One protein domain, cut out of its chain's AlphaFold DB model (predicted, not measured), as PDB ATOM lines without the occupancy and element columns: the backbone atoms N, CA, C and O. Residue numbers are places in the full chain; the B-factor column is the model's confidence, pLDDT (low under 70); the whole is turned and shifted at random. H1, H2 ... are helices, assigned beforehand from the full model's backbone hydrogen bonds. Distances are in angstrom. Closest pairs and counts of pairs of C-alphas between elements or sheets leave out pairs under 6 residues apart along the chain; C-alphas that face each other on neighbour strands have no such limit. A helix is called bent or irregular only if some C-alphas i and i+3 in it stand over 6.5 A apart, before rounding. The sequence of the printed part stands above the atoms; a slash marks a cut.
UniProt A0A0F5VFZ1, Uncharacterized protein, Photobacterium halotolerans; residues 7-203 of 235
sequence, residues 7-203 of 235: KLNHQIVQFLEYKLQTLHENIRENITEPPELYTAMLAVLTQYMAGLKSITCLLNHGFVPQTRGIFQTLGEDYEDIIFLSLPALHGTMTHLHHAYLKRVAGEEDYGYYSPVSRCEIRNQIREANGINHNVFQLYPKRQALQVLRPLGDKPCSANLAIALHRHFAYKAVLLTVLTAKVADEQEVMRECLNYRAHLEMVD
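Overview. This is residues 7 to 203 of the 235 residues of an uncharacterized protein of Photobacterium halotolerans (UniProt A0A0F5VFZ1). Five long helices, H1, H2, H3, H7 and H8, lie side by side in a bundle, with H7 packed on the other four. Three short helices cover the part of the bundle away from H1 and H8: H4 packs on one end of H2, while H5 and H6 pack on H3. Residues 28 to 33, of which 28 and 29 belong to H1 and the others to the link from H1 to H2, stick out. The printed part has 197 residues with eight named helices, H1 to H8 in order, and no named strand; the class is all helix. It is compact, with a radius of gyration of the C-alphas of 17.3 A, and spans 51 by 41 by 29 A.

Along the chain. H1, residues 7 to 29, begins with C-alpha 7 at (196.460, 221.814, 352.644) and is 33.6 A long. H2, residues 36 to 60, measures 36.5 A. H3, residues 67 to 90, measures 35.6 A and is irregular, but only just: C-alphas 84 and 87 are 7.0 A apart. H4 holds residues 95 to 104 and H5 residues 118 to 127. H6, residues 141 to 147, is also only just irregular, with C-alphas 141 and 144 at 6.6 A. H7, residues 158 to 182, measures 35.8 A from C-alpha 158 at (184.570, 220.562, 344.314). H8, residues 186 to 202, measures 24.5 A and ends with C-alpha 202 at (205.851, 218.944, 344.664).

Arrangement. H1 and H2 form a helical hairpin at a shallow tilt of 28 degrees, the closest C-alphas being those of Leu 20 and Thr 46, 7.4 A apart. H2 and H3 form another at 24 degrees, closest at Ile 55 and Thr 67, C-alphas 5.5 A apart. H7 touches H1 the same way at 25 degrees, with C-alphas of Asn 9 and Arg 166 closest at 5.3 A. H7 touches H2 opposite ways at 18 degrees, closest at the C-alphas of Tyr 38 and Val 182, 6.1 A. H7 touches H3 the same way at 22 degrees, closest at the C-alphas of Ala 88 and Val 182, 5.9 A. H7, with residues 170 to 181 alone, and H8 form a hairpin at 27 degrees, closest at the C-alphas of Val 177 and Met 189, 4.9 A. H1 and H8 only just touch, with 3 pairs of C-alphas within 8 A, the closest those of Lys 19 and Val 188 at 6.5 A. H4 touches residues 36 to 40 of H2 at a steep tilt of 57 degrees, closest at the C-alphas of Ala 40 and Leu 101, 7.1 A. H5 touches residues 79 to 86 of H3, closest at the C-alphas of Phe 83 and Ile 125, 6.0 A. H6 touches residues 68 to 75 of H3, closest at the C-alphas of Gln 72 and Ala 144, 5.8 A. Every O i to N i+4 pair is within hydrogen-bond range in H1, H2, H4, H5 and H8; the counts are 17 of 20 in H3, 2 of 3 in H6 and 20 of 21 in H7.

Size, cuts and confidence. The C-alphas farthest apart, those of Ile 31 and Asp 153, are 57.5 A apart. The printed part has no cut; the links H4 to H5 and H5 to H6 are long, 13 residues each. Mean pLDDT of the printed part is 84.1, and residues 30 to 34, 107 to 115 and 139 to 155 are under 70.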
ATOM      1  N   LYS A   7     195.247 221.579 351.842       90.44
ATOM      2  CA  LYS A   7     196.460 221.814 352.644       90.44
ATOM      3  C   LYS A   7     197.549 222.566 351.874       90.44
ATOM      4  O   LYS A   7     198.041 223.580 352.362       90.44
ATOM      5  N   LEU A   8     197.885 222.108 350.666       90.12
ATOM      6  CA  LEU A   8     198.880 222.775 349.819       90.12
ATOM      7  C   LEU A   8     198.419 224.184 349.419       90.12
ATOM      8  O   LEU A   8     199.189 225.135 349.471       90.12
ATOM      9  N   ASN A   9     197.137 224.337 349.085       92.38
ATOM     10  CA  ASN A   9     196.561 225.627 348.725       92.38
ATOM     11  C   ASN A   9     196.688 226.642 349.873       92.38
ATOM     12  O   ASN A   9     197.080 227.782 349.638       92.38
ATOM     13  N   HIS A  10     196.401 226.219 351.108       93.19
ATOM     14  CA  HIS A  10     196.572 227.044 352.303       93.19
ATOM     15  C   HIS A  10     198.033 227.443 352.514       93.19
ATOM     16  O   HIS A  10     198.299 228.604 352.802       93.19
ATOM     17  N   GLN A  11     198.977 226.515 352.329       93.75
ATOM     18  CA  GLN A  11     200.409 226.805 352.460       93.75
ATOM     19  C   GLN A  11     200.873 227.863 351.453       93.75
ATOM     20  O   GLN A  11     201.587 228.789 351.833       93.75
ATOM     21  N   ILE A  12     200.425 227.765 350.196       94.38
ATOM     22  CA  ILE A  12     200.751 228.753 349.159       94.38
ATOM     23  C   ILE A  12     200.175 230.122 349.531       94.38
ATOM     24  O   ILE A  12     200.887 231.120 349.493       94.38
ATOM     25  N   VAL A  13     198.900 230.172 349.930       94.94
ATOM     26  CA  VAL A  13     198.232 231.422 350.317       94.94
ATOM     27  C   VAL A  13     198.908 232.062 351.535       94.94
ATOM     28  O   VAL A  13     199.177 233.257 351.504       94.94
ATOM     29  N   GLN A  14     199.274 231.283 352.554       95.62
ATOM     30  CA  GLN A  14     200.002 231.774 353.731       95.62
ATOM     31  C   GLN A  14     201.376 232.348 353.374       95.62
ATOM     32  O   GLN A  14     201.744 233.417 353.859       95.62
ATOM     33  N   PHE A  15     202.128 231.667 352.504       96.69
ATOM     34  CA  PHE A  15     203.403 232.182 352.008       96.69
ATOM     35  C   PHE A  15     203.219 233.527 351.292       96.69
ATOM     36  O   PHE A  15     203.942 234.484 351.563       96.69
ATOM     37  N   LEU A  16     202.225 233.620 350.408       96.38
ATOM     38  CA  LEU A  16     201.928 234.840 349.659       96.38
ATOM     39  C   LEU A  16     201.463 235.986 350.553       96.38
ATOM     40  O   LEU A  16     201.820 237.129 350.297       96.38
ATOM     41  N   GLU A  17     200.689 235.701 351.601       95.69
ATOM     42  CA  GLU A  17     200.291 236.705 352.591       95.69
ATOM     43  C   GLU A  17     201.497 237.319 353.287       95.69
ATOM     44  O   GLU A  17     201.574 238.540 353.397       95.69
ATOM     45  N   TYR A  18     202.446 236.481 353.706       96.69
ATOM     46  CA  TYR A  18     203.677 236.954 354.324       96.69
ATOM     47  C   TYR A  18     204.466 237.855 353.364       96.69
ATOM     48  O   TYR A  18     204.867 238.952 353.737       96.69
ATOM     49  N   LYS A  19     204.611 237.453 352.094       96.62
ATOM     50  CA  LYS A  19     205.303 238.276 351.087       96.62
ATOM     51  C   LYS A  19     204.557 239.556 350.734       96.62
ATOM     52  O   LYS A  19     205.189 240.585 350.521       96.62
ATOM     53  N   LEU A  20     203.228 239.521 350.714       94.75
ATOM     54  CA  LEU A  20     202.418 240.717 350.523       94.75
ATOM     55  C   LEU A  20     202.617 241.706 351.678       94.75
ATOM     56  O   LEU A  20     202.760 242.895 351.421       94.75
ATOM     57  N   GLN A  21     202.667 241.233 352.926       94.25
ATOM     58  CA  GLN A  21     202.940 242.089 354.086       94.25
ATOM     59  C   GLN A  21     204.309 242.766 353.980       94.25
ATOM     60  O   GLN A  21     204.371 243.982 354.129       94.25
ATOM     61  N   THR A  22     205.359 242.025 353.610       93.12
ATOM     62  CA  THR A  22     206.695 242.600 353.375       93.12
ATOM     63  C   THR A  22     206.665 243.704 352.313       93.12
ATOM     64  O   THR A  22     207.198 244.785 352.530       93.12
ATOM     65  N   LEU A  23     205.977 243.486 351.185       91.44
ATOM     66  CA  LEU A  23     205.837 244.516 350.145       91.44
ATOM     67  C   LEU A  23     205.103 245.772 350.660       91.44
ATOM     68  O   LEU A  23     205.497 246.897 350.351       91.44
ATOM     69  N   HIS A  24     204.051 245.599 351.471       90.06
ATOM     70  CA  HIS A  24     203.329 246.715 352.099       90.06
ATOM     71  C   HIS A  24     204.204 247.497 353.088       90.06
ATOM     72  O   HIS A  24     204.113 248.724 353.133       90.06
ATOM     73  N   GLU A  25     205.021 246.812 353.886       88.50
ATOM     74  CA  GLU A  25     205.946 247.430 354.845       88.50
ATOM     75  C   GLU A  25     207.008 248.260 354.122       88.50
ATOM     76  O   GLU A  25     207.183 249.437 354.437       88.50
ATOM     77  N   ASN A  26     207.590 247.719 353.052       83.62
ATOM     78  CA  ASN A  26     208.613 248.416 352.277       83.62
ATOM     79  C   ASN A  26     208.082 249.686 351.587       83.62
ATOM     80  O   ASN A  26     208.815 250.662 351.437       83.62
ATOM     81  N   ILE A  27     206.795 249.740 351.209       79.44
ATOM     82  CA  ILE A  27     206.176 251.001 350.749       79.44
ATOM     83  C   ILE A  27     206.147 252.049 351.858       79.44
ATOM     84  O   ILE A  27     206.382 253.223 351.594       79.44
ATOM     85  N   ARG A  28     205.818 251.649 353.090       74.12
ATOM     86  CA  ARG A  28     205.668 252.584 354.214       74.12
ATOM     87  C   ARG A  28     207.005 253.155 354.672       74.12
ATOM     88  O   ARG A  28     207.034 254.278 355.163       74.12
ATOM     89  N   GLU A  29     208.079 252.381 354.548       70.25
ATOM     90  CA  GLU A  29     209.422 252.772 354.989       70.25
ATOM     91  C   GLU A  29     210.167 253.643 353.964       70.25
ATOM     92  O   GLU A  29     211.030 254.440 354.339       70.25
ATOM     93  N   ASN A  30     209.810 253.556 352.680       62.69
ATOM     94  CA  ASN A  30     210.400 254.390 351.639       62.69
ATOM     95  C   ASN A  30     209.840 255.826 351.689       62.69
ATOM     96  O   ASN A  30     208.684 256.081 351.373       62.69
ATOM     97  N   ILE A  31     210.691 256.795 352.056       53.81
ATOM     98  CA  ILE A  31     210.358 258.235 352.193       53.81
ATOM     99  C   ILE A  31     210.050 258.905 350.831       53.81
ATOM    100  O   ILE A  31     209.547 260.025 350.774       53.81
ATOM    101  N   THR A  32     210.343 258.223 349.722       58.12
ATOM    102  CA  THR A  32     210.050 258.701 348.361       58.12
ATOM    103  C   THR A  32     208.721 258.108 347.910       58.12
ATOM    104  O   THR A  32     208.492 256.924 348.146       58.12
ATOM    105  N   GLU A  33     207.854 258.904 347.274       57.31
ATOM    106  CA  GLU A  33     206.565 258.415 346.774       57.31
ATOM    107  C   GLU A  33     206.764 257.130 345.947       57.31
ATOM    108  O   GLU A  33     207.565 257.130 345.003       57.31
ATOM    109  N   PRO A  34     206.097 256.019 346.310       61.56
ATOM    110  CA  PRO A  34     206.233 254.769 345.581       61.56
ATOM    111  C   PRO A  34     205.763 254.979 344.134       61.56
ATOM    112  O   PRO A  34     204.766 255.674 343.918       61.56
ATOM    113  N   PRO A  35     206.425 254.364 343.133       79.88
ATOM    114  CA  PRO A  35     206.005 254.483 341.742       79.88
ATOM    115  C   PRO A  35     204.511 254.168 341.591       79.88
ATOM    116  O   PRO A  35     204.045 253.154 342.113       79.88
ATOM    117  N   GLU A  36     203.759 254.988 340.851       85.56
ATOM    118  CA  GLU A  36     202.303 254.817 340.672       85.56
ATOM    119  C   GLU A  36     201.932 253.389 340.230       85.56
ATOM    120  O   GLU A  36     200.968 252.798 340.720       85.56
ATOM    121  N   LEU A  37     202.755 252.803 339.352       88.75
ATOM    122  CA  LEU A  37     202.628 251.416 338.900       88.75
ATOM    123  C   LEU A  37     202.750 250.413 340.048       88.75
ATOM    124  O   LEU A  37     201.963 249.472 340.113       88.75
ATOM    125  N   TYR A  38     203.709 250.613 340.954       89.94
ATOM    126  CA  TYR A  38     203.900 249.726 342.095       89.94
ATOM    127  C   TYR A  38     202.683 249.774 343.022       89.94
ATOM    128  O   TYR A  38     202.119 248.730 343.350       89.94
ATOM    129  N   THR A  39     202.217 250.974 343.367       90.31
ATOM    130  CA  THR A  39     201.032 251.166 344.215       90.31
ATOM    131  C   THR A  39     199.790 250.516 343.602       90.31
ATOM    132  O   THR A  39     199.074 249.781 344.285       90.31
ATOM    133  N   ALA A  40     199.563 250.707 342.299       91.44
ATOM    134  CA  ALA A  40     198.457 250.072 341.586       91.44
ATOM    135  C   ALA A  40     198.585 248.538 341.569       91.44
ATOM    136  O   ALA A  40     197.626 247.837 341.894       91.44
ATOM    137  N   MET A  41     199.766 247.997 341.257       94.31
ATOM    138  CA  MET A  41     200.009 246.549 341.269       94.31
ATOM    139  C   MET A  41     199.804 245.941 342.653       94.31
ATOM    140  O   MET A  41     199.248 244.849 342.761       94.31
ATOM    141  N   LEU A  42     200.224 246.632 343.712       93.94
ATOM    142  CA  LEU A  42     200.044 246.160 345.078       93.94
ATOM    143  C   LEU A  42     198.567 246.163 345.489       93.94
ATOM    144  O   LEU A  42     198.118 245.228 346.158       93.94
ATOM    145  N   ALA A  43     197.794 247.162 345.056       92.81
ATOM    146  CA  ALA A  43     196.349 247.200 345.265       92.81
ATOM    147  C   ALA A  43     195.652 246.020 344.566       92.81
ATOM    148  O   ALA A  43     194.906 245.280 345.213       92.81
ATOM    149  N   VAL A  44     195.966 245.770 343.286       94.75
ATOM    150  CA  VAL A  44     195.415 244.621 342.543       94.75
ATOM    151  C   VAL A  44     195.856 243.295 343.171       94.75
ATOM    152  O   VAL A  44     195.038 242.392 343.335       94.75
ATOM    153  N   LEU A  45     197.114 243.168 343.606       96.19
ATOM    154  CA  LEU A  45     197.612 241.949 344.253       96.19
ATOM    155  C   LEU A  45     196.916 241.699 345.598       96.19
ATOM    156  O   LEU A  45     196.590 240.561 345.933       96.19
ATOM    157  N   THR A  46     196.632 242.759 346.353       96.00
ATOM    158  CA  THR A  46     195.875 242.675 347.608       96.00
ATOM    159  C   THR A  46     194.445 242.193 347.353       96.00
ATOM    160  O   THR A  46     193.963 241.296 348.051       96.00
ATOM    161  N   GLN A  47     193.785 242.718 346.316       95.19
ATOM    162  CA  GLN A  47     192.465 242.256 345.884       95.19
ATOM    163  C   GLN A  47     192.493 240.785 345.443       95.19
ATOM    164  O   GLN A  47     191.649 239.993 345.872       95.19
ATOM    165  N   TYR A  48     193.504 240.390 344.669       96.12
ATOM    166  CA  TYR A  48     193.708 239.009 344.239       96.12
ATOM    167  C   TYR A  48     193.815 238.057 345.440       96.12
ATOM    168  O   TYR A  48     193.154 237.017 345.501       96.12
ATOM    169  N   MET A  49     194.613 238.435 346.443       97.25
ATOM    170  CA  MET A  49     194.779 237.659 347.673       97.25
ATOM    171  C   MET A  49     193.481 237.565 348.482       97.25
ATOM    172  O   MET A  49     193.152 236.492 348.997       97.25
ATOM    173  N   ALA A  50     192.697 238.643 348.550       96.62
ATOM    174  CA  ALA A  50     191.370 238.614 349.164       96.62
ATOM    175  C   ALA A  50     190.416 237.657 348.424       96.62
ATOM    176  O   ALA A  50     189.643 236.932 349.061       96.62
ATOM    177  N   GLY A  51     190.508 237.585 347.094       96.31
ATOM    178  CA  GLY A  51     189.762 236.629 346.277       96.31
ATOM    179  C   GLY A  51     190.131 235.170 346.576       96.31
ATOM    180  O   GLY A  51     189.239 234.355 346.821       96.31
ATOM    181  N   LEU A  52     191.425 234.837 346.653       96.38
ATOM    182  CA  LEU A  52     191.890 233.493 347.041       96.38
ATOM    183  C   LEU A  52     191.394 233.088 348.438       96.38
ATOM    184  O   LEU A  52     190.838 232.001 348.623       96.38
ATOM    185  N   LYS A  53     191.509 233.987 349.422       96.44
ATOM    186  CA  LYS A  53     190.982 233.764 350.781       96.44
ATOM    187  C   LYS A  53     189.475 233.522 350.786       96.44
ATOM    188  O   LYS A  53     188.988 232.619 351.467       96.44
ATOM    189  N   SER A  54     188.736 234.301 350.001       96.00
ATOM    190  CA  SER A  54     187.285 234.166 349.874       96.00
ATOM    191  C   SER A  54     186.901 232.814 349.277       96.00
ATOM    192  O   SER A  54     186.008 232.146 349.796       96.00
ATOM    193  N   ILE A  55     187.611 232.353 348.242       94.06
ATOM    194  CA  ILE A  55     187.401 231.016 347.671       94.06
ATOM    195  C   ILE A  55     187.706 229.934 348.705       94.06
ATOM    196  O   ILE A  55     186.905 229.018 348.865       94.06
ATOM    197  N   THR A  56     188.816 230.049 349.436       94.00
ATOM    198  CA  THR A  56     189.156 229.120 350.523       94.00
ATOM    199  C   THR A  56     188.018 229.017 351.542       94.00
ATOM    200  O   THR A  56     187.567 227.917 351.863       94.00
ATOM    201  N   CYS A  57     187.491 230.158 351.991       93.88
ATOM    202  CA  CYS A  57     186.359 230.207 352.912       93.88
ATOM    203  C   CYS A  57     185.119 229.509 352.329       93.88
ATOM    204  O   CYS A  57     184.536 228.639 352.979       93.88
ATOM    205  N   LEU A  58     184.747 229.831 351.087       93.31
ATOM    206  CA  LEU A  58     183.589 229.241 350.414       93.31
ATOM    207  C   LEU A  58     183.730 227.725 350.240       93.31
ATOM    208  O   LEU A  58     182.787 226.987 350.526       93.31
ATOM    209  N   LEU A  59     184.900 227.245 349.815       91.94
ATOM    210  CA  LEU A  59     185.159 225.817 349.637       91.94
ATOM    211  C   LEU A  59     185.092 225.066 350.967       91.94
ATOM    212  O   LEU A  59     184.466 224.007 351.026       91.94
ATOM    213  N   ASN A  60     185.644 225.627 352.045       90.06
ATOM    214  CA  ASN A  60     185.598 225.006 353.370       90.06
ATOM    215  C   ASN A  60     184.163 224.808 353.887       90.06
ATOM    216  O   ASN A  60     183.914 223.826 354.592       90.06
ATOM    217  N   HIS A  61     183.230 225.672 353.466       91.00
ATOM    218  CA  HIS A  61     181.798 225.601 353.776       91.00
ATOM    219  C   HIS A  61     180.953 224.897 352.691       91.00
ATOM    220  O   HIS A  61     179.734 224.833 352.810       91.00
ATOM    221  N   GLY A  62     181.567 224.361 351.629       88.75
ATOM    222  CA  GLY A  62     180.861 223.635 350.566       88.75
ATOM    223  C   GLY A  62     180.171 224.510 349.508       88.75
ATOM    224  O   GLY A  62     179.485 223.983 348.633       88.75
ATOM    225  N   PHE A  63     180.388 225.827 349.516       90.06
ATOM    226  CA  PHE A  63     179.808 226.792 348.573       90.06
ATOM    227  C   PHE A  63     180.580 226.861 347.243       90.06
ATOM    228  O   PHE A  63     181.058 227.913 346.815       90.06
ATOM    229  N   VAL A  64     180.719 225.716 346.565       88.75
ATOM    230  CA  VAL A  64     181.478 225.597 345.306       88.75
ATOM    231  C   VAL A  64     180.934 226.511 344.192       88.75
ATOM    232  O   VAL A  64     181.742 227.201 343.567       88.75
ATOM    233  N   PRO A  65     179.614 226.591 343.917       85.12
ATOM    234  CA  PRO A  65     179.094 227.435 342.835       85.12
ATOM    235  C   PRO A  65     179.434 228.927 342.979       85.12
ATOM    236  O   PRO A  65     179.679 229.604 341.979       85.12
ATOM    237  N   GLN A  66     179.499 229.426 344.214       87.75
ATOM    238  CA  GLN A  66     179.768 230.827 344.543       87.75
ATOM    239  C   GLN A  66     181.212 231.241 344.212       87.75
ATOM    240  O   GLN A  66     181.475 232.414 343.959       87.75
ATOM    241  N   THR A  67     182.140 230.284 344.127       89.38
ATOM    242  CA  THR A  67     183.550 230.555 343.787       89.38
ATOM    243  C   THR A  67     183.751 230.999 342.335       89.38
ATOM    244  O   THR A  67     184.742 231.654 342.018       89.38
ATOM    245  N   ARG A  68     182.801 230.697 341.436       85.25
ATOM    246  CA  ARG A  68     182.930 230.930 339.986       85.25
ATOM    247  C   ARG A  68     183.125 232.401 339.623       85.25
ATOM    248  O   ARG A  68     183.941 232.700 338.757       85.25
ATOM    249  N   GLY A  69     182.365 233.296 340.257       83.31
ATOM    250  CA  GLY A  69     182.495 234.736 340.024       83.31
ATOM    251  C   GLY A  69     183.875 235.240 340.440       83.31
ATOM    252  O   GLY A  69     184.515 235.970 339.694       83.31
ATOM    253  N   ILE A  70     184.375 234.741 341.573       90.75
ATOM    254  CA  ILE A  70     185.676 235.134 342.117       90.75
ATOM    255  C   ILE A  70     186.811 234.672 341.200       90.75
ATOM    256  O   ILE A  70     187.691 235.461 340.885       90.75
ATOM    257  N   PHE A  71     186.768 233.440 340.681       88.94
ATOM    258  CA  PHE A  71     187.766 232.971 339.710       88.94
ATOM    259  C   PHE A  71     187.819 233.807 338.429       88.94
ATOM    260  O   PHE A  71     188.889 233.948 337.836       88.94
ATOM    261  N   GLN A  72     186.688 234.364 337.987       84.56
ATOM    262  CA  GLN A  72     186.691 235.282 336.852       84.56
ATOM    263  C   GLN A  72     187.436 236.573 337.203       84.56
ATOM    264  O   GLN A  72     188.299 236.987 336.434       84.56
ATOM    265  N   THR A  73     187.134 237.168 338.360       87.94
ATOM    266  CA  THR A  73     187.819 238.372 338.846       87.94
ATOM    267  C   THR A  73     189.320 238.133 339.000       87.94
ATOM    268  O   THR A  73     190.100 238.912 338.473       87.94
ATOM    269  N   LEU A  74     189.741 236.998 339.571       91.12
ATOM    270  CA  LEU A  74     191.164 236.642 339.657       91.12
ATOM    271  C   LEU A  74     191.836 236.557 338.278       91.12
ATOM    272  O   LEU A  74     192.995 236.930 338.129       91.12
ATOM    273  N   GLY A  75     191.134 236.072 337.252       88.19
ATOM    274  CA  GLY A  75     191.655 236.070 335.881       88.19
ATOM    275  C   GLY A  75     191.840 237.478 335.308       88.19
ATOM    276  O   GLY A  75     192.777 237.710 334.547       88.19
ATOM    277  N   GLU A  76     190.970 238.415 335.682       88.00
ATOM    278  CA  GLU A  76     191.056 239.818 335.276       88.00
ATOM    279  C   GLU A  76     192.182 240.549 336.033       88.00
ATOM    280  O   GLU A  76     193.008 241.208 335.399       88.00
ATOM    281  N   ASP A  77     192.291 240.344 337.344       91.44
ATOM    282  CA  ASP A  77     193.357 240.887 338.197       91.44
ATOM    283  C   ASP A  77     194.748 240.369 337.764       91.44
ATOM    284  O   ASP A  77     195.732 241.110 337.731       91.44
ATOM    285  N   TYR A  78     194.832 239.095 337.362       91.94
ATOM    286  CA  TYR A  78     196.053 238.481 336.828       91.94
ATOM    287  C   TYR A  78     196.577 239.201 335.578       91.94
ATOM    288  O   TYR A  78     197.765 239.500 335.473       91.94
ATOM    289  N   GLU A  79     195.691 239.472 334.619       90.56
ATOM    290  CA  GLU A  79     196.036 240.199 333.395       90.56
ATOM    291  C   GLU A  79     196.454 241.648 333.695       90.56
ATOM    292  O   GLU A  79     197.368 242.152 333.046       90.56
ATOM    293  N   ASP A  80     195.831 242.293 334.685       92.19
ATOM    294  CA  ASP A  80     196.149 243.675 335.058       92.19
ATOM    295  C   ASP A  80     197.557 243.806 335.635       92.19
ATOM    296  O   ASP A  80     198.301 244.697 335.233       92.19
ATOM    297  N   ILE A  81     197.976 242.884 336.506       93.38
ATOM    298  CA  ILE A  81     199.341 242.900 337.054       93.38
ATOM    299  C   ILE A  81     200.382 242.639 335.958       93.38
ATOM    300  O   ILE A  81     201.422 243.296 335.936       93.38
ATOM    301  N   ILE A  82     200.112 241.729 335.012       92.25
ATOM    302  CA  ILE A  82     201.016 241.517 333.870       92.25
ATOM    303  C   ILE A  82     201.145 242.803 333.057       92.25
ATOM    304  O   ILE A  82     202.260 243.224 332.755       92.25
ATOM    305  N   PHE A  83     200.016 243.429 332.732       92.44
ATOM    306  CA  PHE A  83     199.977 244.684 331.995       92.44
ATOM    307  C   PHE A  83     200.777 245.782 332.697       92.44
ATOM    308  O   PHE A  83     201.701 246.324 332.102       92.44
ATOM    309  N   LEU A  84     200.506 246.033 333.978       92.69
ATOM    310  CA  LEU A  84     201.191 247.060 334.766       92.69
ATOM    311  C   LEU A  84     202.698 246.803 334.929       92.69
ATOM    312  O   LEU A  84     203.451 247.749 335.144       92.69
ATOM    313  N   SER A  85     203.152 245.554 334.793       91.62
ATOM    314  CA  SER A  85     204.579 245.210 334.855       91.62
ATOM    315  C   SER A  85     205.357 245.513 333.565       91.62
ATOM    316  O   SER A  85     206.585 245.609 333.599       91.62
ATOM    317  N   LEU A  86     204.673 245.692 332.426       90.75
ATOM    318  CA  LEU A  86     205.305 245.895 331.114       90.75
ATOM    319  C   LEU A  86     206.301 247.064 331.059       90.75
ATOM    320  O   LEU A  86     207.383 246.882 330.490       90.75
ATOM    321  N   PRO A  87     206.015 248.244 331.645       89.56
ATOM    322  CA  PRO A  87     206.939 249.371 331.592       89.56
ATOM    323  C   PRO A  87     208.273 249.077 332.278       89.56
ATOM    324  O   PRO A  87     209.302 249.560 331.819       89.56
ATOM    325  N   ALA A  88     208.296 248.232 333.314       84.56
ATOM    326  CA  ALA A  88     209.538 247.827 333.973       84.56
ATOM    327  C   ALA A  88     210.395 246.873 333.120       84.56
ATOM    328  O   ALA A  88     211.590 246.729 333.372       84.56
ATOM    329  N   LEU A  89     209.807 246.230 332.104       78.06
ATOM    330  CA  LEU A  89     210.516 245.351 331.168       78.06
ATOM    331  C   LEU A  89     210.988 246.094 329.910       78.06
ATOM    332  O   LEU A  89     212.046 245.775 329.374       78.06
ATOM    333  N   HIS A  90     210.210 247.067 329.428       76.31
ATOM    334  CA  HIS A  90     210.467 247.771 328.161       76.31
ATOM    335  C   HIS A  90     210.925 249.224 328.333       76.31
ATOM    336  O   HIS A  90     211.251 249.887 327.351       76.31
ATOM    337  N   GLY A  91     210.920 249.741 329.561       74.00
ATOM    338  CA  GLY A  91     211.352 251.094 329.903       74.00
ATOM    339  C   GLY A  91     210.374 252.212 329.531       74.00
ATOM    340  O   GLY A  91     210.715 253.376 329.718       74.00
ATOM    341  N   THR A  92     209.181 251.912 328.997       84.12
ATOM    342  CA  THR A  92     208.221 252.945 328.564       84.12
ATOM    343  C   THR A  92     206.793 252.669 329.035       84.12
ATOM    344  O   THR A  92     206.253 251.577 328.860       84.12
ATOM    345  N   MET A  93     206.160 253.689 329.623       87.31
ATOM    346  CA  MET A  93     204.719 253.707 329.875       87.31
ATOM    347  C   MET A  93     203.975 254.164 328.623       87.31
ATOM    348  O   MET A  93     204.353 255.138 327.976       87.31
ATOM    349  N   THR A  94     202.892 253.468 328.288       88.94
ATOM    350  CA  THR A  94     202.012 253.853 327.173       88.94
ATOM    351  C   THR A  94     200.833 254.691 327.660       88.94
ATOM    352  O   THR A  94     200.487 254.666 328.841       88.94
ATOM    353  N   HIS A  95     200.143 255.369 326.738       88.00
ATOM    354  CA  HIS A  95     198.890 256.076 327.041       88.00
ATOM    355  C   HIS A  95     197.860 255.191 327.758       88.00
ATOM    356  O   HIS A  95     197.155 255.672 328.643       88.00
ATOM    357  N   LEU A  96     197.814 253.894 327.431       89.44
ATOM    358  CA  LEU A  96     196.911 252.941 328.077       89.44
ATOM    359  C   LEU A  96     197.218 252.766 329.572       89.44
ATOM    360  O   LEU A  96     196.291 252.648 330.369       89.44
ATOM    361  N   HIS A  97     198.496 252.792 329.967       90.25
ATOM    362  CA  HIS A  97     198.887 252.702 331.377       90.25
ATOM    363  C   HIS A  97     198.436 253.939 332.150       90.25
ATOM    364  O   HIS A  97     197.835 253.808 333.209       90.25
ATOM    365  N   HIS A  98     198.653 255.136 331.597       89.31
ATOM    366  CA  HIS A  98     198.185 256.371 332.227       89.31
ATOM    367  C   HIS A  98     196.658 256.407 332.353       89.31
ATOM    368  O   HIS A  98     196.141 256.773 333.404       89.31
ATOM    369  N   ALA A  99     195.927 255.983 331.317       87.50
ATOM    370  CA  ALA A  99     194.470 255.882 331.373       87.50
ATOM    371  C   ALA A  99     194.001 254.877 332.442       87.50
ATOM    372  O   ALA A  99     193.041 255.144 333.164       87.50
ATOM    373  N   TYR A 100     194.697 253.743 332.580       89.00
ATOM    374  CA  TYR A 100     194.416 252.761 333.627       89.00
ATOM    375  C   TYR A 100     194.656 253.347 335.025       89.00
ATOM    376  O   TYR A 100     193.786 253.235 335.886       89.00
ATOM    377  N   LEU A 101     195.795 254.005 335.250       88.88
ATOM    378  CA  LEU A 101     196.148 254.582 336.551       88.88
ATOM    379  C   LEU A 101     195.195 255.704 336.971       88.88
ATOM    380  O   LEU A 101     194.739 255.701 338.110       88.88
ATOM    381  N   LYS A 102     194.799 256.590 336.047       85.12
ATOM    382  CA  LYS A 102     193.778 257.622 336.310       85.12
ATOM    383  C   LYS A 102     192.451 257.020 336.761       85.12
ATOM    384  O   LYS A 102     191.853 257.474 337.731       85.12
ATOM    385  N   ARG A 103     192.022 255.938 336.100       81.94
ATOM    386  CA  ARG A 103     190.820 255.195 336.496       81.94
ATOM    387  C   ARG A 103     190.956 254.605 337.902       81.94
ATOM    388  O   ARG A 103     190.010 254.683 338.677       81.94
ATOM    389  N   VAL A 104     192.107 254.017 338.237       79.31
ATOM    390  CA  VAL A 104     192.365 253.470 339.582       79.31
ATOM    391  C   VAL A 104     192.374 254.572 340.645       79.31
ATOM    392  O   VAL A 104     191.860 254.355 341.739       79.31
ATOM    393  N   ALA A 105     192.890 255.757 340.315       78.25
ATOM    394  CA  ALA A 105     192.897 256.925 341.195       78.25
ATOM    395  C   ALA A 105     191.509 257.577 341.378       78.25
ATOM    396  O   ALA A 105     191.359 258.469 342.209       78.25
ATOM    397  N   GLY A 106     190.485 257.145 340.630       73.50
ATOM    398  CA  GLY A 106     189.157 257.767 340.649       73.50
ATOM    399  C   GLY A 106     189.103 259.121 339.932       73.50
ATOM    400  O   GLY A 106     188.124 259.852 340.071       73.50
ATOM    401  N   GLU A 107     190.131 259.449 339.148       65.75
ATOM    402  CA  GLU A 107     190.209 260.645 338.312       65.75
ATOM    403  C   GLU A 107     189.501 260.387 336.972       65.75
ATOM    404  O   GLU A 107     190.121 260.301 335.910       65.75
ATOM    405  N   GLU A 108     188.180 260.193 337.009       57.97
ATOM    406  CA  GLU A 108     187.376 260.134 335.787       57.97
ATOM    407  C   GLU A 108     187.158 261.555 335.253       57.97
ATOM    408  O   GLU A 108     186.301 262.306 335.720       57.97
ATOM    409  N   ASP A 109     187.959 261.933 334.259       50.78
ATOM    410  CA  ASP A 109     187.706 263.122 333.454       50.78
ATOM    411  C   ASP A 109     186.469 262.842 332.581       50.78
ATOM    412  O   ASP A 109     186.458 261.899 331.787       50.78
ATOM    413  N   TYR A 110     185.410 263.646 332.713       45.12
ATOM    414  CA  TYR A 110     184.133 263.505 331.987       45.12
ATOM    415  C   TYR A 110     184.256 263.743 330.458       45.12
ATOM    416  O   TYR A 110     183.260 263.962 329.764       45.12
ATOM    417  N   GLY A 111     185.475 263.712 329.911       41.38
ATOM    418  CA  GLY A 111     185.810 263.994 328.524       41.38
ATOM    419  C   GLY A 111     186.370 262.781 327.776       41.38
ATOM    420  O   GLY A 111     187.542 262.445 327.888       41.38
ATOM    421  N   TYR A 112     185.541 262.196 326.912       40.62
ATOM    422  CA  TYR A 112     185.912 261.510 325.660       40.62
ATOM    423  C   TYR A 112     186.805 260.254 325.659       40.62
ATOM    424  O   TYR A 112     186.941 259.655 324.589       40.62
ATOM    425  N   TYR A 113     187.346 259.770 326.777       44.62
ATOM    426  CA  TYR A 113     188.064 258.488 326.786       44.62
ATOM    427  C   TYR A 113     187.135 257.335 327.178       44.62
ATOM    428  O   TYR A 113     186.617 257.273 328.290       44.62
ATOM    429  N   SER A 114     186.907 256.407 326.241       52.12
ATOM    430  CA  SER A 114     186.247 255.126 326.521       52.12
ATOM    431  C   SER A 114     186.959 254.423 327.686       52.12
ATOM    432  O   SER A 114     188.191 254.463 327.737       52.12
ATOM    433  N   PRO A 115     186.232 253.744 328.597       64.50
ATOM    434  CA  PRO A 115     186.858 252.953 329.649       64.50
ATOM    435  C   PRO A 115     187.875 251.982 329.041       64.50
ATOM    436  O   PRO A 115     187.570 251.327 328.039       64.50
ATOM    437  N   VAL A 116     189.065 251.896 329.654       73.56
ATOM    438  CA  VAL A 116     190.154 251.000 329.227       73.56
ATOM    439  C   VAL A 116     189.598 249.596 329.005       73.56
ATOM    440  O   VAL A 116     189.119 248.938 329.937       73.56
ATOM    441  N   SER A 117     189.632 249.135 327.757       83.00
ATOM    442  CA  SER A 117     189.045 247.860 327.376       83.00
ATOM    443  C   SER A 117     189.970 246.710 327.747       83.00
ATOM    444  O   SER A 117     191.178 246.727 327.509       83.00
ATOM    445  N   ARG A 118     189.380 245.609 328.223       84.00
ATOM    446  CA  ARG A 118     190.112 244.348 328.433       84.00
ATOM    447  C   ARG A 118     190.742 243.816 327.148       84.00
ATOM    448  O   ARG A 118     191.712 243.068 327.213       84.00
ATOM    449  N   CYS A 119     190.174 244.141 325.987       84.88
ATOM    450  CA  CYS A 119     190.766 243.763 324.707       84.88
ATOM    451  C   CYS A 119     192.057 244.542 324.443       84.88
ATOM    452  O   CYS A 119     193.019 243.941 323.982       84.88
ATOM    453  N   GLU A 120     192.099 245.829 324.786       88.31
ATOM    454  CA  GLU A 120     193.287 246.674 324.622       88.31
ATOM    455  C   GLU A 120     194.415 246.207 325.541       88.31
ATOM    456  O   GLU A 120     195.520 245.969 325.063       88.31
ATOM    457  N   ILE A 121     194.105 245.941 326.818       88.62
ATOM    458  CA  ILE A 121     195.058 245.358 327.778       88.62
ATOM    459  C   ILE A 121     195.642 244.049 327.227       88.62
ATOM    460  O   ILE A 121     196.858 243.879 327.158       88.62
ATOM    461  N   ARG A 122     194.790 243.120 326.772       88.62
ATOM    462  CA  ARG A 122     195.255 241.836 326.223       88.62
ATOM    463  C   ARG A 122     196.081 241.992 324.953       88.62
ATOM    464  O   ARG A 122     197.025 241.228 324.776       88.62
ATOM    465  N   ASN A 123     195.715 242.912 324.063       89.06
ATOM    466  CA  ASN A 123     196.476 243.163 322.841       89.06
ATOM    467  C   ASN A 123     197.869 243.680 323.190       89.06
ATOM    468  O   ASN A 123     198.850 243.117 322.718       89.06
ATOM    469  N   GLN A 124     197.959 244.636 324.114       88.88
ATOM    470  CA  GLN A 124     199.246 245.161 324.543       88.88
ATOM    471  C   GLN A 124     200.114 244.093 325.223       88.88
ATOM    472  O   GLN A 124     201.311 244.023 324.956       88.88
ATOM    473  N   ILE A 125     199.527 243.205 326.038       88.88
ATOM    474  CA  ILE A 125     200.279 242.074 326.600       88.88
ATOM    475  C   ILE A 125     200.765 241.134 325.489       88.88
ATOM    476  O   ILE A 125     201.885 240.654 325.568       88.88
ATOM    477  N   ARG A 126     199.959 240.853 324.457       87.69
ATOM    478  CA  ARG A 126     200.347 239.964 323.342       87.69
ATOM    479  C   ARG A 126     201.443 240.543 322.451       87.69
ATOM    480  O   ARG A 126     202.192 239.777 321.861       87.69
ATOM    481  N   GLU A 127     201.500 241.862 322.328       87.62
ATOM    482  CA  GLU A 127     202.492 242.577 321.516       87.62
ATOM    483  C   GLU A 127     203.803 242.844 322.280       87.62
ATOM    484  O   GLU A 127     204.788 243.289 321.691       87.62
ATOM    485  N   ALA A 128     203.838 242.570 323.588       85.00
ATOM    486  CA  ALA A 128     204.982 242.838 324.447       85.00
ATOM    487  C   ALA A 128     206.185 241.921 324.162       85.00
ATOM    488  O   ALA A 128     206.168 240.717 324.430       85.00
ATOM    489  N   ASN A 129     207.288 242.518 323.708       73.44
ATOM    490  CA  ASN A 129     208.542 241.819 323.423       73.44
ATOM    491  C   ASN A 129     209.382 241.646 324.693       73.44
ATOM    492  O   ASN A 129     210.173 242.517 325.035       73.44
ATOM    493  N   GLY A 130     209.236 240.526 325.401       70.69
ATOM    494  CA  GLY A 130     210.012 240.248 326.625       70.69
ATOM    495  C   GLY A 130     209.233 239.507 327.706       70.69
ATOM    496  O   GLY A 130     209.809 239.096 328.711       70.69
ATOM    497  N   ILE A 131     207.937 239.279 327.486       75.75
ATOM    498  CA  ILE A 131     207.146 238.361 328.295       75.75
ATOM    499  C   ILE A 131     207.257 236.956 327.712       75.75
ATOM    500  O   ILE A 131     207.024 236.721 326.529       75.75
ATOM    501  N   ASN A 132     207.536 235.978 328.571       79.38
ATOM    502  CA  ASN A 132     207.355 234.585 328.200       79.38
ATOM    503  C   ASN A 132     205.863 234.221 328.274       79.38
ATOM    504  O   ASN A 132     205.348 233.872 329.339       79.38
ATOM    505  N   HIS A 133     205.165 234.278 327.136       77.19
ATOM    506  CA  HIS A 133     203.736 233.948 327.053       77.19
ATOM    507  C   HIS A 133     203.404 232.502 327.461       77.19
ATOM    508  O   HIS A 133     202.263 232.219 327.819       77.19
ATOM    509  N   ASN A 134     204.383 231.587 327.471       73.88
ATOM    510  CA  ASN A 134     204.168 230.221 327.958       73.88
ATOM    511  C   ASN A 134     204.050 230.177 329.488       73.88
ATOM    512  O   ASN A 134     203.293 229.372 330.029       73.88
ATOM    513  N   VAL A 135     204.769 231.066 330.183       72.50
ATOM    514  CA  VAL A 135     204.663 231.252 331.640       72.50
ATOM    515  C   VAL A 135     203.377 232.013 331.961       72.50
ATOM    516  O   VAL A 135     202.585 231.609 332.823       72.50
ATOM    517  N   PHE A 136     203.128 233.085 331.207       73.88
ATOM    518  CA  PHE A 136     201.976 233.956 331.386       73.88
ATOM    519  C   PHE A 136     200.833 233.600 330.436       73.88
ATOM    520  O   PHE A 136     200.554 234.290 329.458       73.88
ATOM    521  N   GLN A 137     200.138 232.512 330.760       74.00
ATOM    522  CA  GLN A 137     198.929 232.104 330.046       74.00
ATOM    523  C   GLN A 137     197.799 233.107 330.310       74.00
ATOM    524  O   GLN A 137     197.308 233.200 331.434       74.00
ATOM    525  N   LEU A 138     197.408 233.871 329.288       71.00
ATOM    526  CA  LEU A 138     196.265 234.786 329.354       71.00
ATOM    527  C   LEU A 138     194.954 234.002 329.364       71.00
ATOM    528  O   LEU A 138     194.792 233.065 328.580       71.00
ATOM    529  N   TYR A 139     193.989 234.431 330.177       65.19
ATOM    530  CA  TYR A 139     192.686 233.777 330.242       65.19
ATOM    531  C   TYR A 139     191.692 234.433 329.286       65.19
ATOM    532  O   TYR A 139     191.270 235.575 329.478       65.19
ATOM    533  N   PRO A 140     191.173 233.699 328.290       57.91
ATOM    534  CA  PRO A 140     189.930 234.092 327.664       57.91
ATOM    535  C   PRO A 140     188.852 234.163 328.747       57.91
ATOM    536  O   PRO A 140     188.664 233.207 329.499       57.91
ATOM    537  N   LYS A 141     188.062 235.241 328.756       55.12
ATOM    538  CA  LYS A 141     186.914 235.452 329.667       55.12
ATOM    539  C   LYS A 141     185.985 234.227 329.786       55.12
ATOM    540  O   LYS A 141     185.302 234.031 330.784       55.12
ATOM    541  N   ARG A 142     185.962 233.377 328.751       54.78
ATOM    542  CA  ARG A 142     185.177 232.139 328.685       54.78
ATOM    543  C   ARG A 142     185.796 230.949 329.432       54.78
ATOM    544  O   ARG A 142     185.022 230.123 329.892       54.78
ATOM    545  N   GLN A 143     187.119 230.842 329.580       59.94
ATOM    546  CA  GLN A 143     187.761 229.638 330.134       59.94
ATOM    547  C   GLN A 143     187.485 229.460 331.634       59.94
ATOM    548  O   GLN A 143     186.961 228.419 332.019       59.94
ATOM    549  N   ALA A 144     187.697 230.482 332.472       54.66
ATOM    550  CA  ALA A 144     187.401 230.391 333.912       54.66
ATOM    551  C   ALA A 144     185.909 230.098 334.190       54.66
ATOM    552  O   ALA A 144     185.556 229.281 335.041       54.66
ATOM    553  N   LEU A 145     185.018 230.699 333.394       59.50
ATOM    554  CA  LEU A 145     183.570 230.495 333.489       59.50
ATOM    555  C   LEU A 145     183.085 229.135 332.974       59.50
ATOM    556  O   LEU A 145     181.966 228.745 333.318       59.50
ATOM    557  N   GLN A 146     183.859 228.468 332.115       63.09
ATOM    558  CA  GLN A 146     183.538 227.156 331.548       63.09
ATOM    559  C   GLN A 146     183.998 226.013 332.451       63.09
ATOM    560  O   GLN A 146     183.326 224.986 332.491       63.09
ATOM    561  N   VAL A 147     185.090 226.206 333.195       64.50
ATOM    562  CA  VAL A 147     185.676 225.171 334.060       64.50
ATOM    563  C   VAL A 147     184.705 224.784 335.177       64.50
ATOM    564  O   VAL A 147     184.472 223.604 335.400       64.50
ATOM    565  N   LEU A 148     184.033 225.753 335.806       66.62
ATOM    566  CA  LEU A 148     183.034 225.501 336.858       66.62
ATOM    567  C   LEU A 148     181.586 225.636 336.367       66.62
ATOM    568  O   LEU A 148     180.735 226.189 337.065       66.62
ATOM    569  N   ARG A 149     181.287 225.170 335.149       69.38
ATOM    570  CA  ARG A 149     179.909 225.157 334.644       69.38
ATOM    571  C   ARG A 149     179.151 223.929 335.191       69.38
ATOM    572  O   ARG A 149     179.646 222.815 335.020       69.38
ATOM    573  N   PRO A 150     177.949 224.092 335.776       62.41
ATOM    574  CA  PRO A 150     177.081 222.955 336.072       62.41
ATOM    575  C   PRO A 150     176.667 222.259 334.766       62.41
ATOM    576  O   PRO A 150     176.312 222.913 333.782       62.41
ATOM    577  N   LEU A 151     176.763 220.929 334.732       64.06
ATOM    578  CA  LEU A 151     176.422 220.115 333.561       64.06
ATOM    579  C   LEU A 151     175.046 219.477 333.779       64.06
ATOM    580  O   LEU A 151     174.948 218.422 334.407       64.06
ATOM    581  N   GLY A 152     173.995 220.123 333.267       68.06
ATOM    582  CA  GLY A 152     172.611 219.719 333.541       68.06
ATOM    583  C   GLY A 152     172.320 219.805 335.041       68.06
ATOM    584  O   GLY A 152     172.621 220.822 335.659       68.06
ATOM    585  N   ASP A 153     171.835 218.710 335.628       60.47
ATOM    586  CA  ASP A 153     171.541 218.611 337.067       60.47
ATOM    587  C   ASP A 153     172.780 218.329 337.938       60.47
ATOM    588  O   ASP A 153     172.676 218.195 339.159       60.47
ATOM    589  N   LYS A 154     173.977 218.200 337.344       64.00
ATOM    590  CA  LYS A 154     175.195 217.894 338.108       64.00
ATOM    591  C   LYS A 154     175.765 219.156 338.766       64.00
ATOM    592  O   LYS A 154     176.053 220.126 338.055       64.00
ATOM    593  N   PRO A 155     176.011 219.135 340.092       67.81
ATOM    594  CA  PRO A 155     176.612 220.261 340.797       67.81
ATOM    595  C   PRO A 155     178.050 220.516 340.324       67.81
ATOM    596  O   PRO A 155     178.724 219.624 339.801       67.81
ATOM    597  N   CYS A 156     178.538 221.744 340.530       76.69
ATOM    598  CA  CYS A 156     179.928 222.099 340.244       76.69
ATOM    599  C   CYS A 156     180.893 221.190 341.023       76.69
ATOM    600  O   CYS A 156     180.721 220.967 342.221       76.69
ATOM    601  N   SER A 157     181.926 220.679 340.350       84.69
ATOM    602  CA  SER A 157     182.888 219.763 340.968       84.69
ATOM    603  C   SER A 157     183.772 220.487 341.987       84.69
ATOM    604  O   SER A 157     184.533 221.385 341.627       84.69
ATOM    605  N   ALA A 158     183.711 220.052 343.248       86.81
ATOM    606  CA  ALA A 158     184.570 220.562 344.314       86.81
ATOM    607  C   ALA A 158     186.056 220.309 344.028       86.81
ATOM    608  O   ALA A 158     186.860 221.226 344.137       86.81
ATOM    609  N   ASN A 159     186.409 219.104 343.567       87.31
ATOM    610  CA  ASN A 159     187.788 218.759 343.207       87.31
ATOM    611  C   ASN A 159     188.334 219.678 342.112       87.31
ATOM    612  O   ASN A 159     189.478 220.118 342.181       87.31
ATOM    613  N   LEU A 160     187.499 220.008 341.121       86.31
ATOM    614  CA  LEU A 160     187.882 220.939 340.068       86.31
ATOM    615  C   LEU A 160     188.069 222.361 340.609       86.31
ATOM    616  O   LEU A 160     189.013 223.033 340.214       86.31
ATOM    617  N   ALA A 161     187.216 222.807 341.534       89.00
ATOM    618  CA  ALA A 161     187.364 224.111 342.178       89.00
ATOM    619  C   ALA A 161     188.603 224.186 343.088       89.00
ATOM    620  O   ALA A 161     189.273 225.214 343.106       89.00
ATOM    621  N   ILE A 162     188.955 223.103 343.783       90.75
ATOM    622  CA  ILE A 162     190.181 222.994 344.593       90.75
ATOM    623  C   ILE A 162     191.427 223.044 343.700       90.75
ATOM    624  O   ILE A 162     192.367 223.783 344.001       90.75
ATOM    625  N   ALA A 163     191.430 222.300 342.589       88.94
ATOM    626  CA  ALA A 163     192.512 222.341 341.606       88.94
ATOM    627  C   ALA A 163     192.631 223.731 340.966       88.94
ATOM    628  O   ALA A 163     193.731 224.256 340.809       88.94
ATOM    629  N   LEU A 164     191.500 224.370 340.659       89.00
ATOM    630  CA  LEU A 164     191.474 225.724 340.118       89.00
ATOM    631  C   LEU A 164     192.009 226.743 341.125       89.00
ATOM    632  O   LEU A 164     192.825 227.588 340.778       89.00
ATOM    633  N   HIS A 165     191.613 226.625 342.391       92.56
ATOM    634  CA  HIS A 165     192.155 227.442 343.470       92.56
ATOM    635  C   HIS A 165     193.673 227.289 343.585       92.56
ATOM    636  O   HIS A 165     194.375 228.290 343.691       92.56
ATOM    637  N   ARG A 166     194.192 226.059 343.490       91.56
ATOM    638  CA  ARG A 166     195.638 225.806 343.473       91.56
ATOM    639  C   ARG A 166     196.323 226.495 342.303       91.56
ATOM    640  O   ARG A 166     197.348 227.138 342.492       91.56
ATOM    641  N   HIS A 167     195.734 226.392 341.117       89.94
ATOM    642  CA  HIS A 167     196.259 227.010 339.909       89.94
ATOM    643  C   HIS A 167     196.369 228.537 340.051       89.94
ATOM    644  O   HIS A 167     197.427 229.109 339.794       89.94
ATOM    645  N   PHE A 168     195.317 229.203 340.538       91.56
ATOM    646  CA  PHE A 168     195.352 230.648 340.793       91.56
ATOM    647  C   PHE A 168     196.298 231.021 341.950       91.56
ATOM    648  O   PHE A 168     197.011 232.014 341.851       91.56
ATOM    649  N   ALA A 169     196.398 230.208 343.005       93.50
ATOM    650  CA  ALA A 169     197.384 230.422 344.069       93.50
ATOM    651  C   ALA A 169     198.826 230.324 343.538       93.50
ATOM    652  O   ALA A 169     199.672 231.150 343.865       93.50
ATOM    653  N   TYR A 170     199.104 229.368 342.650       91.75
ATOM    654  CA  TYR A 170     200.393 229.270 341.973       91.75
ATOM    655  C   TYR A 170     200.663 230.502 341.093       91.75
ATOM    656  O   TYR A 170     201.762 231.056 341.108       91.75
ATOM    657  N   LYS A 171     199.657 230.987 340.351       91.38
ATOM    658  CA  LYS A 171     199.780 232.222 339.562       91.38
ATOM    659  C   LYS A 171     200.061 233.442 340.436       91.38
ATOM    660  O   LYS A 171     200.882 234.258 340.031       91.38
ATOM    661  N   ALA A 172     199.474 233.545 341.626       94.81
ATOM    662  CA  ALA A 172     199.783 234.629 342.556       94.81
ATOM    663  C   ALA A 172     201.274 234.696 342.914       94.81
ATOM    664  O   ALA A 172     201.794 235.798 343.025       94.81
ATOM    665  N   VAL A 173     201.997 233.568 342.977       95.31
ATOM    666  CA  VAL A 173     203.463 233.576 343.169       95.31
ATOM    667  C   VAL A 173     204.167 234.337 342.045       95.31
ATOM    668  O   VAL A 173     205.057 235.141 342.308       95.31
ATOM    669  N   LEU A 174     203.746 234.140 340.792       92.94
ATOM    670  CA  LEU A 174     204.279 234.890 339.650       92.94
ATOM    671  C   LEU A 174     203.892 236.371 339.703       92.94
ATOM    672  O   LEU A 174     204.709 237.223 339.366       92.94
ATOM    673  N   LEU A 175     202.668 236.684 340.132       94.81
ATOM    674  CA  LEU A 175     202.220 238.068 340.287       94.81
ATOM    675  C   LEU A 175     203.032 238.795 341.364       94.81
ATOM    676  O   LEU A 175     203.484 239.907 341.127       94.81
ATOM    677  N   THR A 176     203.308 238.143 342.496       96.31
ATOM    678  CA  THR A 176     204.179 238.685 343.546       96.31
ATOM    679  C   THR A 176     205.605 238.907 343.040       96.31
ATOM    680  O   THR A 176     206.187 239.939 343.354       96.31
ATOM    681  N   VAL A 177     206.148 238.011 342.204       94.75
ATOM    682  CA  VAL A 177     207.451 238.213 341.536       94.75
ATOM    683  C   VAL A 177     207.439 239.463 340.655       94.75
ATOM    684  O   VAL A 177     208.380 240.249 340.716       94.75
ATOM    685  N   LEU A 178     206.394 239.663 339.845       92.62
ATOM    686  CA  LEU A 178     206.277 240.849 338.990       92.62
ATOM    687  C   LEU A 178     206.172 242.131 339.819       92.62
ATOM    688  O   LEU A 178     206.882 243.092 339.541       92.62
ATOM    689  N   THR A 179     205.333 242.135 340.855       94.19
ATOM    690  CA  THR A 179     205.181 243.284 341.755       94.19
ATOM    691  C   THR A 179     206.492 243.606 342.471       94.19
ATOM    692  O   THR A 179     206.918 244.757 342.463       94.19
ATOM    693  N   ALA A 180     207.184 242.593 343.002       93.31
ATOM    694  CA  ALA A 180     208.500 242.759 343.616       93.31
ATOM    695  C   ALA A 180     209.532 243.293 342.613       93.31
ATOM    696  O   ALA A 180     210.317 244.173 342.945       93.31
ATOM    697  N   LYS A 181     209.507 242.823 341.360       91.00
ATOM    698  CA  LYS A 181     210.408 243.309 340.309       91.00
ATOM    699  C   LYS A 181     210.199 244.793 339.997       91.00
ATOM    700  O   LYS A 181     211.183 245.495 339.789       91.00
ATOM    701  N   VAL A 182     208.950 245.259 339.952       90.38
ATOM    702  CA  VAL A 182     208.622 246.680 339.735       90.38
ATOM    703  C   VAL A 182     209.057 247.544 340.921       90.38
ATOM    704  O   VAL A 182     209.473 248.680 340.719       90.38
ATOM    705  N   ALA A 183     209.012 246.992 342.132       89.69
ATOM    706  CA  ALA A 183     209.472 247.644 343.356       89.69
ATOM    707  C   ALA A 183     210.994 247.536 343.602       89.69
ATOM    708  O   ALA A 183     211.481 248.061 344.593       89.69
ATOM    709  N   ASP A 184     211.737 246.848 342.726       89.56
ATOM    710  CA  ASP A 184     213.151 246.474 342.912       89.56
ATOM    711  C   ASP A 184     213.444 245.662 344.198       89.56
ATOM    712  O   ASP A 184     214.549 245.649 344.738       89.56
ATOM    713  N   GLU A 185     212.456 244.894 344.658       91.88
ATOM    714  CA  GLU A 185     212.510 244.073 345.870       91.88
ATOM    715  C   GLU A 185     213.141 242.703 345.591       91.88
ATOM    716  O   GLU A 185     212.471 241.669 345.454       91.88
ATOM    717  N   GLN A 186     214.470 242.693 345.474       92.69
ATOM    718  CA  GLN A 186     215.250 241.516 345.070       92.69
ATOM    719  C   GLN A 186     215.075 240.314 346.010       92.69
ATOM    720  O   GLN A 186     215.066 239.165 345.557       92.69
ATOM    721  N   GLU A 187     214.927 240.556 347.315       94.69
ATOM    722  CA  GLU A 187     214.759 239.487 348.301       94.69
ATOM    723  C   GLU A 187     213.415 238.773 348.140       94.69
ATOM    724  O   GLU A 187     213.400 237.552 347.949       94.69
ATOM    725  N   VAL A 188     212.315 239.534 348.098       95.38
ATOM    726  CA  VAL A 188     210.963 238.998 347.872       95.38
ATOM    727  C   VAL A 188     210.915 238.237 346.549       95.38
ATOM    728  O   VAL A 188     210.416 237.111 346.488       95.38
ATOM    729  N   MET A 189     211.502 238.805 345.491       94.38
ATOM    730  CA  MET A 189     211.577 238.159 344.183       94.38
ATOM    731  C   MET A 189     212.287 236.798 344.257       94.38
ATOM    732  O   MET A 189     211.763 235.797 343.759       94.38
ATOM    733  N   ARG A 190     213.460 236.734 344.899       96.38
ATOM    734  CA  ARG A 190     214.242 235.498 345.056       96.38
ATOM    735  C   ARG A 190     213.468 234.435 345.829       96.38
ATOM    736  O   ARG A 190     213.445 233.275 345.421       96.38
ATOM    737  N   GLU A 191     212.837 234.806 346.935       97.06
ATOM    738  CA  GLU A 191     212.081 233.865 347.760       97.06
ATOM    739  C   GLU A 191     210.861 233.310 347.026       97.06
ATOM    740  O   GLU A 191     210.615 232.105 347.079       97.06
ATOM    741  N   CYS A 192     210.128 234.149 346.289       96.50
ATOM    742  CA  CYS A 192     209.008 233.693 345.471       96.50
ATOM    743  C   CYS A 192     209.460 232.760 344.338       96.50
ATOM    744  O   CYS A 192     208.792 231.759 344.078       96.50
ATOM    745  N   LEU A 193     210.601 233.027 343.692       94.38
ATOM    746  CA  LEU A 193     211.163 232.136 342.669       94.38
ATOM    747  C   LEU A 193     211.598 230.785 343.254       94.38
ATOM    748  O   LEU A 193     211.298 229.743 342.672       94.38
ATOM    749  N   ASN A 194     212.233 230.789 344.427       94.88
ATOM    750  CA  ASN A 194     212.605 229.563 345.133       94.88
ATOM    751  C   ASN A 194     211.368 228.759 345.548       94.88
ATOM    752  O   ASN A 194     211.319 227.543 345.357       94.88
ATOM    753  N   TYR A 195     210.348 229.438 346.076       94.88
ATOM    754  CA  TYR A 195     209.098 228.796 346.461       94.88
ATOM    755  C   TYR A 195     208.373 228.214 345.247       94.88
ATOM    756  O   TYR A 195     207.908 227.080 345.288       94.88
ATOM    757  N   ARG A 196     208.358 228.937 344.123       91.69
ATOM    758  CA  ARG A 196     207.828 228.433 342.854       91.69
ATOM    759  C   ARG A 196     208.542 227.155 342.407       91.69
ATOM    760  O   ARG A 196     207.863 226.192 342.065       91.69
ATOM    761  N   ALA A 197     209.875 227.134 342.423       90.31
ATOM    762  CA  ALA A 197     210.648 225.948 342.053       90.31
ATOM    763  C   ALA A 197     210.320 224.757 342.970       90.31
ATOM    764  O   ALA A 197     210.121 223.641 342.496       90.31
ATOM    765  N   HIS A 198     210.172 225.004 344.276       91.00
ATOM    766  CA  HIS A 198     209.716 223.987 345.222       91.00
ATOM    767  C   HIS A 198     208.315 223.455 344.873       91.00
ATOM    768  O   HIS A 198     208.108 222.243 344.858       91.00
ATOM    769  N   LEU A 199     207.365 224.334 344.539       89.62
ATOM    770  CA  LEU A 199     206.017 223.927 344.136       89.62
ATOM    771  C   LEU A 199     206.015 223.103 342.844       89.62
ATOM    772  O   LEU A 199     205.293 222.117 342.778       89.62
ATOM    773  N   GLU A 200     206.829 223.457 341.847       87.12
ATOM    774  CA  GLU A 200     206.953 222.685 340.598       87.12
ATOM    775  C   GLU A 200     207.491 221.265 340.839       87.12
ATOM    776  O   GLU A 200     207.132 220.343 340.112       87.12
ATOM    777  N   MET A 201     208.314 221.069 341.875       86.81
ATOM    778  CA  MET A 201     208.784 219.741 342.279       86.81
ATOM    779  C   MET A 201     207.715 218.931 343.022       86.81
ATOM    780  O   MET A 201     207.679 217.707 342.896       86.81
ATOM    781  N   VAL A 202     206.874 219.592 343.825       85.50
ATOM    782  CA  VAL A 202     205.851 218.944 344.664       85.50
ATOM    783  C   VAL A 202     204.567 218.652 343.883       85.50
ATOM    784  O   VAL A 202     203.953 217.609 344.090       85.50
ATOM    785  N   ASP A 203     204.158 219.558 342.995       82.19
ATOM    786  CA  ASP A 203     202.950 219.444 342.179       82.19
ATOM    787  C   ASP A 203     203.176 220.013 340.762       82.19
ATOM    788  O   ASP A 203     202.832 221.167 340.477       82.19
TER     789      ASP A 203